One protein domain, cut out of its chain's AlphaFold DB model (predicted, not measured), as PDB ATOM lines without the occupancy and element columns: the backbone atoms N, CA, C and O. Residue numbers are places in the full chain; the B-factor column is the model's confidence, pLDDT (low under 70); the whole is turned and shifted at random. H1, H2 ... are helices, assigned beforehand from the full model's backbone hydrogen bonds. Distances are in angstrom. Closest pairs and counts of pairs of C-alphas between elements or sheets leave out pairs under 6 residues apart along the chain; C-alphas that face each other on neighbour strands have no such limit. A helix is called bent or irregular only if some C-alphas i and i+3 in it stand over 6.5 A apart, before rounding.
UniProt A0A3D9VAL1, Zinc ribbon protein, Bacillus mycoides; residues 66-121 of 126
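This is residues 66 to 121 of the 126 residues of the protein "Zinc ribbon protein" of Bacillus mycoides (UniProt A0A3D9VAL1). A short helical hairpin, H1 and H2, has a third helix, H3, crossing one end of it, where H1 ends and H2 begins. Two stretches stick out from this small helical body: residues 91 to 96, in the loop between H2 and H3, and residues 111 to 116, of which 111 and 112 belong to H3; after them the tail folds back toward the end of H1. The printed part has 56 residues with three named helices, H1, H2 and H3 in that order along the chain, and no named strand; the class is all helix. It is only just compact, close to loose, with a radius of gyration of the C-alphas of 11.8 A, and its C-alphas span 33 by 28 by 16 A.

H1 takes residues 66 to 79 and is 20.2 A long from first to last C-alpha; C-alpha 66 is at (-50.567, 13.771, -57.287). H2 takes residues 82 to 88, 10.1 A from first to last C-alpha, and begins with C-alpha 82 at (-38.566, 21.526, -40.497). H3 takes residues 100 to 112, 18.8 A long, and ends with C-alpha 112 at (-51.669, 21.755, -29.648). H3 is only just irregular: C-alphas 102 and 105 are 6.8 A apart.

H1 and H2 form a helical hairpin and touch, H1 with residues 73 to 77 alone; their closest C-alphas, those of Val 76 and Leu 85, are 6.2 A apart. Their lines stand at a shallow tilt of 20 degrees, opposite ways. H3 touches H2 with residues 100 to 104 alone; the closest C-alphas of the two helices, those of Gly 82 and Arg 100, are 4.8 A apart. The tilt between H2 and H3 is steep at 68 degrees, only just short of about perpendicular, and they run opposite ways. H1 and H3 are close but not clearly touching, with the closest C-alphas, those of Leu 77 and Phe 107, 7.8 A apart; their lines are about perpendicular at 85 degrees. In H2 every O i to N i+4 pair is within hydrogen-bond range; in H1 it is 9 of 10 and in H3 6 of 9.

The two C-alphas farthest apart, those of Pro 94 and Thr 121, are 33.8 A apart. The printed part has no cut. The link from H1 to H2 is tight, with 2 residues, and the link from H2 to H3 is long, with 11. Residues 91 to 96 and 111 to 116 stand free; without them the body spans 28 by 20 by 13 A. The mean pLDDT of the printed part is 82.0, and residues 117 to 121 are under 70.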
ATOM      1  N   GLN A  66     -50.137  12.850 -58.359       71.19
ATOM      2  CA  GLN A  66     -50.567  13.771 -57.287       71.19
ATOM      3  C   GLN A  66     -50.542  13.118 -55.896       71.19
ATOM      4  O   GLN A  66     -50.111  13.742 -54.930       71.19
ATOM      5  N   SER A  67     -50.934  11.847 -55.795       73.31
ATOM      6  CA  SER A  67     -50.922  11.090 -54.539       73.31
ATOM      7  C   SER A  67     -49.529  10.978 -53.926       73.31
ATOM      8  O   SER A  67     -49.370  11.179 -52.728       73.31
ATOM      9  N   SER A  68     -48.503  10.699 -54.733       74.12
ATOM     10  CA  SER A  68     -47.135  10.521 -54.237       74.12
ATOM     11  C   SER A  68     -46.464  11.840 -53.863       74.12
ATOM     12  O   SER A  68     -45.556  11.839 -53.034       74.12
ATOM     13  N   GLN A  69     -46.901  12.959 -54.448       78.88
ATOM     14  CA  GLN A  69     -46.458  14.294 -54.035       78.88
ATOM     15  C   GLN A  69     -47.073  14.676 -52.685       78.88
ATOM     16  O   GLN A  69     -46.359  15.098 -51.777       78.88
ATOM     17  N   VAL A  70     -48.382  14.455 -52.532       82.12
ATOM     18  CA  VAL A  70     -49.110  14.740 -51.291       82.12
ATOM     19  C   VAL A  70     -48.588  13.878 -50.142       82.12
ATOM     20  O   VAL A  70     -48.316  14.412 -49.072       82.12
ATOM     21  N   GLU A  71     -48.343  12.584 -50.367       81.62
ATOM     22  CA  GLU A  71     -47.817  11.683 -49.332       81.62
ATOM     23  C   GLU A  71     -46.462  12.156 -48.785       81.62
ATOM     24  O   GLU A  71     -46.243  12.112 -47.581       81.62
ATOM     25  N   ARG A  72     -45.570  12.697 -49.629       80.88
ATOM     26  CA  ARG A  72     -44.272  13.228 -49.169       80.88
ATOM     27  C   ARG A  72     -44.430  14.429 -48.254       80.88
ATOM     28  O   ARG A  72     -43.760  14.506 -47.230       80.88
ATOM     29  N   ILE A  73     -45.325  15.348 -48.611       84.94
ATOM     30  CA  ILE A  73     -45.629  16.512 -47.775       84.94
ATOM     31  C   ILE A  73     -46.238  16.037 -46.448       84.94
ATOM     32  O   ILE A  73     -45.846  16.518 -45.388       84.94
ATOM     33  N   ILE A  74     -47.126  15.036 -46.484       83.69
ATOM     34  CA  ILE A  74     -47.690  14.411 -45.281       83.69
ATOM     35  C   ILE A  74     -46.589  13.813 -44.402       83.69
ATOM     36  O   ILE A  74     -46.594  14.056 -43.197       83.69
ATOM     37  N   THR A  75     -45.644  13.063 -44.975       83.56
ATOM     38  CA  THR A  75     -44.533  12.452 -44.234       83.56
ATOM     39  C   THR A  75     -43.657  13.512 -43.580       83.56
ATOM     40  O   THR A  75     -43.420  13.433 -42.380       83.56
ATOM     41  N   VAL A  76     -43.253  14.551 -44.315       85.44
ATOM     42  CA  VAL A  76     -42.457  15.666 -43.774       85.44
ATOM     43  C   VAL A  76     -43.195  16.366 -42.626       85.44
ATOM     44  O   VAL A  76     -42.607  16.656 -41.582       85.44
ATOM     45  N   LEU A  77     -44.510  16.571 -42.773       84.06
ATOM     46  CA  LEU A  77     -45.345  17.121 -41.711       84.06
ATOM     47  C   LEU A  77     -45.430  16.175 -40.505       84.06
ATOM     48  O   LEU A  77     -45.347  16.657 -39.381       84.06
ATOM     49  N   GLN A  78     -45.583  14.862 -40.687       79.88
ATOM     50  CA  GLN A  78     -45.666  13.878 -39.595       79.88
ATOM     51  C   GLN A  78     -44.342  13.695 -38.849       79.88
ATOM     52  O   GLN A  78     -44.344  13.645 -37.620       79.88
ATOM     53  N   GLU A  79     -43.230  13.629 -39.580       83.25
ATOM     54  CA  GLU A  79     -41.872  13.515 -39.037       83.25
ATOM     55  C   GLU A  79     -41.403  14.812 -38.365       83.25
ATOM     56  O   GLU A  79     -40.429  14.792 -37.616       83.25
ATOM     57  N   ARG A  80     -42.129  15.925 -38.573       81.75
ATOM     58  CA  ARG A  80     -41.796  17.259 -38.044       81.75
ATOM     59  C   ARG A  80     -40.408  17.717 -38.500       81.75
ATOM     60  O   ARG A  80     -39.677  18.373 -37.758       81.75
ATOM     61  N   ASP A  81     -40.061  17.368 -39.733       85.19
ATOM     62  CA  ASP A  81     -38.779  17.705 -40.335       85.19
ATOM     63  C   ASP A  81     -38.845  19.118 -40.933       85.19
ATOM     64  O   ASP A  81     -39.248  19.330 -42.079       85.19
ATOM     65  N   GLY A  82     -38.512  20.114 -40.109       84.38
ATOM     66  CA  GLY A  82     -38.566  21.526 -40.497       84.38
ATOM     67  C   GLY A  82     -37.565  21.929 -41.577       84.38
ATOM     68  O   GLY A  82     -37.792  22.929 -42.251       84.38
ATOM     69  N   GLU A  83     -36.492  21.163 -41.776       86.12
ATOM     70  CA  GLU A  83     -35.524  21.426 -42.845       86.12
ATOM     71  C   GLU A  83     -36.083  20.985 -44.191       86.12
ATOM     72  O   GLU A  83     -36.151  21.794 -45.116       86.12
ATOM     73  N   LYS A  84     -36.605  19.754 -44.271       86.81
ATOM     74  CA  LYS A  84     -37.272  19.275 -45.489       86.81
ATOM     75  C   LYS A  84     -38.501  20.103 -45.840       86.81
ATOM     76  O   LYS A  84     -38.763  20.327 -47.017       86.81
ATOM     77  N   LEU A  85     -39.263  20.562 -44.841       88.31
ATOM     78  CA  LEU A  85     -40.427  21.409 -45.097       88.31
ATOM     79  C   LEU A  85     -40.014  22.766 -45.671       88.31
ATOM     80  O   LEU A  85     -40.666  23.251 -46.591       88.31
ATOM     81  N   ALA A  86     -38.939  23.360 -45.150       88.38
ATOM     82  CA  ALA A  86     -38.426  24.624 -45.659       88.38
ATOM     83  C   ALA A  86     -37.870  24.492 -47.085       88.38
ATOM     84  O   ALA A  86     -38.062  25.391 -47.893       88.38
ATOM     85  N   GLU A  87     -37.249  23.359 -47.416       88.31
ATOM     86  CA  GLU A  87     -36.708  23.087 -48.752       88.31
ATOM     87  C   GLU A  87     -37.798  22.952 -49.828       88.31
ATOM     88  O   GLU A  87     -37.638  23.439 -50.945       88.31
ATOM     89  N   ILE A  88     -38.923  22.306 -49.501       86.50
ATOM     90  CA  ILE A  88     -40.020  22.080 -50.458       86.50
ATOM     91  C   ILE A  88     -41.038  23.225 -50.509       86.50
ATOM     92  O   ILE A  88     -41.927  23.213 -51.362       86.50
ATOM     93  N   THR A  89     -40.947  24.192 -49.593       86.56
ATOM     94  CA  THR A  89     -41.897  25.304 -49.492       86.56
ATOM     95  C   THR A  89     -41.295  26.559 -50.099       86.56
ATOM     96  O   THR A  89     -40.197  26.979 -49.753       86.56
ATOM     97  N   THR A  90     -42.052  27.195 -50.985       86.69
ATOM     98  CA  THR A  90     -41.701  28.488 -51.577       86.69
ATOM     99  C   THR A  90     -42.708  29.538 -51.122       86.69
ATOM    100  O   THR A  90     -43.878  29.224 -50.901       86.69
ATOM    101  N   ALA A  91     -42.242  30.770 -50.930       86.25
ATOM    102  CA  ALA A  91     -43.081  31.912 -50.591       86.25
ATOM    103  C   ALA A  91     -43.039  32.927 -51.740       86.25
ATOM    104  O   ALA A  91     -41.964  33.221 -52.258       86.25
ATOM    105  N   ASP A  92     -44.200  33.458 -52.126       89.94
ATOM    106  CA  ASP A  92     -44.304  34.495 -53.162       89.94
ATOM    107  C   ASP A  92     -43.805  35.866 -52.669       89.94
ATOM    108  O   ASP A  92     -43.369  36.701 -53.461       89.94
ATOM    109  N   ASP A  93     -43.871  36.105 -51.355       89.19
ATOM    110  CA  ASP A  93     -43.428  37.352 -50.734       89.19
ATOM    111  C   ASP A  93     -41.918  37.297 -50.418       89.19
ATOM    112  O   ASP A  93     -41.496  36.465 -49.609       89.19
ATOM    113  N   PRO A  94     -41.090  38.197 -50.986       82.06
ATOM    114  CA  PRO A  94     -39.650  38.234 -50.734       82.06
ATOM    115  C   PRO A  94     -39.274  38.564 -49.281       82.06
ATOM    116  O   PRO A  94     -38.138  38.315 -48.880       82.06
ATOM    117  N   ALA A  95     -40.190  39.125 -48.482       85.88
ATOM    118  CA  ALA A  95     -39.967  39.362 -47.058       85.88
ATOM    119  C   ALA A  95     -40.109  38.085 -46.207       85.88
ATOM    120  O   ALA A  95     -39.678  38.060 -45.051       85.88
ATOM    121  N   VAL A  96     -40.693  37.017 -46.759       86.62
ATOM    122  CA  VAL A  96     -40.928  35.756 -46.052       86.62
ATOM    123  C   VAL A  96     -39.785  34.788 -46.340       86.62
ATOM    124  O   VAL A  96     -39.741  34.123 -47.374       86.62
ATOM    125  N   ILE A  97     -38.860  34.671 -45.388       84.56
ATOM    126  CA  ILE A  97     -37.780  33.684 -45.461       84.56
ATOM    127  C   ILE A  97     -38.269  32.374 -44.840       84.56
ATOM    128  O   ILE A  97     -38.523  32.275 -43.633       84.56
ATOM    129  N   VAL A  98     -38.400  31.350 -45.677       86.50
ATOM    130  CA  VAL A  98     -38.746  30.004 -45.230       86.50
ATOM    131  C   VAL A  98     -37.480  29.339 -44.684       86.50
ATOM    132  O   VAL A  98     -36.567  28.991 -45.427       86.50
ATOM    133  N   THR A  99     -37.404  29.195 -43.366       88.19
ATOM    134  CA  THR A  99     -36.311  28.531 -42.651       88.19
ATOM    135  C   THR A  99     -36.905  27.570 -41.628       88.19
ATOM    136  O   THR A  99     -38.085  27.646 -41.286       88.19
ATOM    137  N   ARG A 100     -36.074  26.678 -41.081       84.00
ATOM    138  CA  ARG A 100     -36.465  25.762 -39.999       84.00
ATOM    139  C   ARG A 100     -37.153  26.491 -38.832       84.00
ATOM    140  O   ARG A 100     -38.103  25.979 -38.239       84.00
ATOM    141  N   GLU A 101     -36.676  27.686 -38.502       86.88
ATOM    142  CA  GLU A 101     -37.183  28.497 -37.394       86.88
ATOM    143  C   GLU A 101     -38.568  29.070 -37.704       86.88
ATOM    144  O   GLU A 101     -39.454  28.998 -36.853       86.88
ATOM    145  N   SER A 102     -38.800  29.557 -38.930       87.12
ATOM    146  CA  SER A 102     -40.093  30.136 -39.313       87.12
ATOM    147  C   SER A 102     -41.206  29.095 -39.460       87.12
ATOM    148  O   SER A 102     -42.371  29.417 -39.233       87.12
ATOM    149  N   VAL A 103     -40.868  27.829 -39.734       87.94
ATOM    150  CA  VAL A 103     -41.845  26.723 -39.793       87.94
ATOM    151  C   VAL A 103     -42.079  26.022 -38.448       87.94
ATOM    152  O   VAL A 103     -43.049  25.282 -38.290       87.94
ATOM    153  N   THR A 104     -41.243  26.270 -37.437       87.75
ATOM    154  CA  THR A 104     -41.391  25.664 -36.100       87.75
ATOM    155  C   THR A 104     -42.732  26.000 -35.418       87.75
ATOM    156  O   THR A 104     -43.367  25.079 -34.892       87.75
ATOM    157  N   PRO A 105     -43.234  27.256 -35.450       89.88
ATOM    158  CA  PRO A 105     -44.537  27.606 -34.882       89.88
ATOM    159  C   PRO A 105     -45.701  26.798 -35.465       89.88
ATOM    160  O   PRO A 105     -46.627  26.449 -34.735       89.88
ATOM    161  N   LEU A 106     -45.637  26.440 -36.753       87.56
ATOM    162  CA  LEU A 106     -46.658  25.620 -37.409       87.56
ATOM    163  C   LEU A 106     -46.736  24.224 -36.777       87.56
ATOM    164  O   LEU A 106     -47.824  23.732 -36.475       87.56
ATOM    165  N   PHE A 107     -45.590  23.591 -36.522       86.31
ATOM    166  CA  PHE A 107     -45.549  22.281 -35.872       86.31
ATOM    167  C   PHE A 107     -46.079  22.324 -34.438       86.31
ATOM    168  O   PHE A 107     -46.807  21.412 -34.033       86.31
ATOM    169  N   SER A 108     -45.744  23.379 -33.690       87.88
ATOM    170  CA  SER A 108     -46.266  23.615 -32.340       87.88
ATOM    171  C   SER A 108     -47.786  23.786 -32.354       87.88
ATOM    172  O   SER A 108     -48.486  23.101 -31.612       87.88
ATOM    173  N   TYR A 109     -48.313  24.591 -33.279       86.25
ATOM    174  CA  TYR A 109     -49.750  24.817 -33.425       86.25
ATOM    175  C   TYR A 109     -50.526  23.532 -33.759       86.25
ATOM    176  O   TYR A 109     -51.562  23.250 -33.154       86.25
ATOM    177  N   ILE A 110     -50.010  22.709 -34.681       83.69
ATOM    178  CA  ILE A 110     -50.627  21.422 -35.051       83.69
ATOM    179  C   ILE A 110     -50.570  20.422 -33.883       83.69
ATOM    180  O   ILE A 110     -51.483  19.612 -33.718       83.69
ATOM    181  N   LYS A 111     -49.511  20.454 -33.063       82.44
ATOM    182  CA  LYS A 111     -49.384  19.611 -31.863       82.44
ATOM    183  C   LYS A 111     -50.434  19.967 -30.809       82.44
ATOM    184  O   LYS A 111     -50.984  19.068 -30.181       82.44
ATOM    185  N   GLU A 112     -50.695  21.256 -30.622       87.62
ATOM    186  CA  GLU A 112     -51.669  21.755 -29.648       87.62
ATOM    187  C   GLU A 112     -53.118  21.581 -30.120       87.62
ATOM    188  O   GLU A 112     -54.014  21.410 -29.296       87.62
ATOM    189  N   ASN A 113     -53.346  21.537 -31.438       85.31
ATOM    190  CA  ASN A 113     -54.675  21.395 -32.027       85.31
ATOM    191  C   ASN A 113     -54.779  20.141 -32.918       85.31
ATOM    192  O   ASN A 113     -54.798  20.240 -34.150       85.31
ATOM    193  N   PRO A 114     -54.893  18.939 -32.322       77.06
ATOM    194  CA  PRO A 114     -54.889  17.676 -33.063       77.06
ATOM    195  C   PRO A 114     -56.059  17.527 -34.052       77.06
ATOM    196  O   PRO A 114     -55.952  16.751 -35.003       77.06
ATOM    197  N   SER A 115     -57.148  18.285 -33.888       78.62
ATOM    198  CA  SER A 115     -58.274  18.335 -34.833       78.62
ATOM    199  C   SER A 115     -57.887  18.855 -36.223       78.62
ATOM    200  O   SER A 115     -58.494  18.440 -37.206       78.62
ATOM    201  N   TYR A 116     -56.858  19.707 -36.325       70.44
ATOM    202  CA  TYR A 116     -56.324  20.219 -37.597       70.44
ATOM    203  C   TYR A 116     -55.181  19.371 -38.155       70.44
ATOM    204  O   TYR A 116     -54.534  19.769 -39.121       70.44
ATOM    205  N   SER A 117     -54.918  18.200 -37.570       67.62
ATOM    206  CA  SER A 117     -54.051  17.194 -38.176       67.62
ATOM    207  C   SER A 117     -54.912  16.190 -38.962       67.62
ATOM    208  O   SER A 117     -55.291  15.150 -38.424       67.62
ATOM    209  N   PRO A 118     -55.264  16.461 -40.240       58.72
ATOM    210  CA  PRO A 118     -56.081  15.529 -41.027       58.72
ATOM    211  C   PRO A 118     -55.381  14.174 -41.218       58.72
ATOM    212  O   PRO A 118     -56.027  13.152 -41.446       58.72
ATOM    213  N   PHE A 119     -54.056  14.142 -41.062       61.47
ATOM    214  CA  PHE A 119     -53.230  12.949 -41.177       61.47
ATOM    215  C   PHE A 119     -53.056  12.292 -39.811       61.47
ATOM    216  O   PHE A 119     -52.014  12.421 -39.166       61.47
ATOM    217  N   ARG A 120     -54.085  11.559 -39.369       59.03
ATOM    218  CA  ARG A 120     -53.953  10.598 -38.267       59.03
ATOM    219  C   ARG A 120     -52.748   9.721 -38.593       59.03
ATOM    220  O   ARG A 120     -52.778   9.027 -39.606       59.03
ATOM    221  N   THR A 121     -51.694   9.782 -37.778       53.50
ATOM    222  CA  THR A 121     -50.513   8.928 -37.935       53.50
ATOM    223  C   THR A 121     -51.001   7.498 -38.118       53.50
ATOM    224  O   THR A 121     -51.477   6.890 -37.154       53.50
TER     225      THR A 121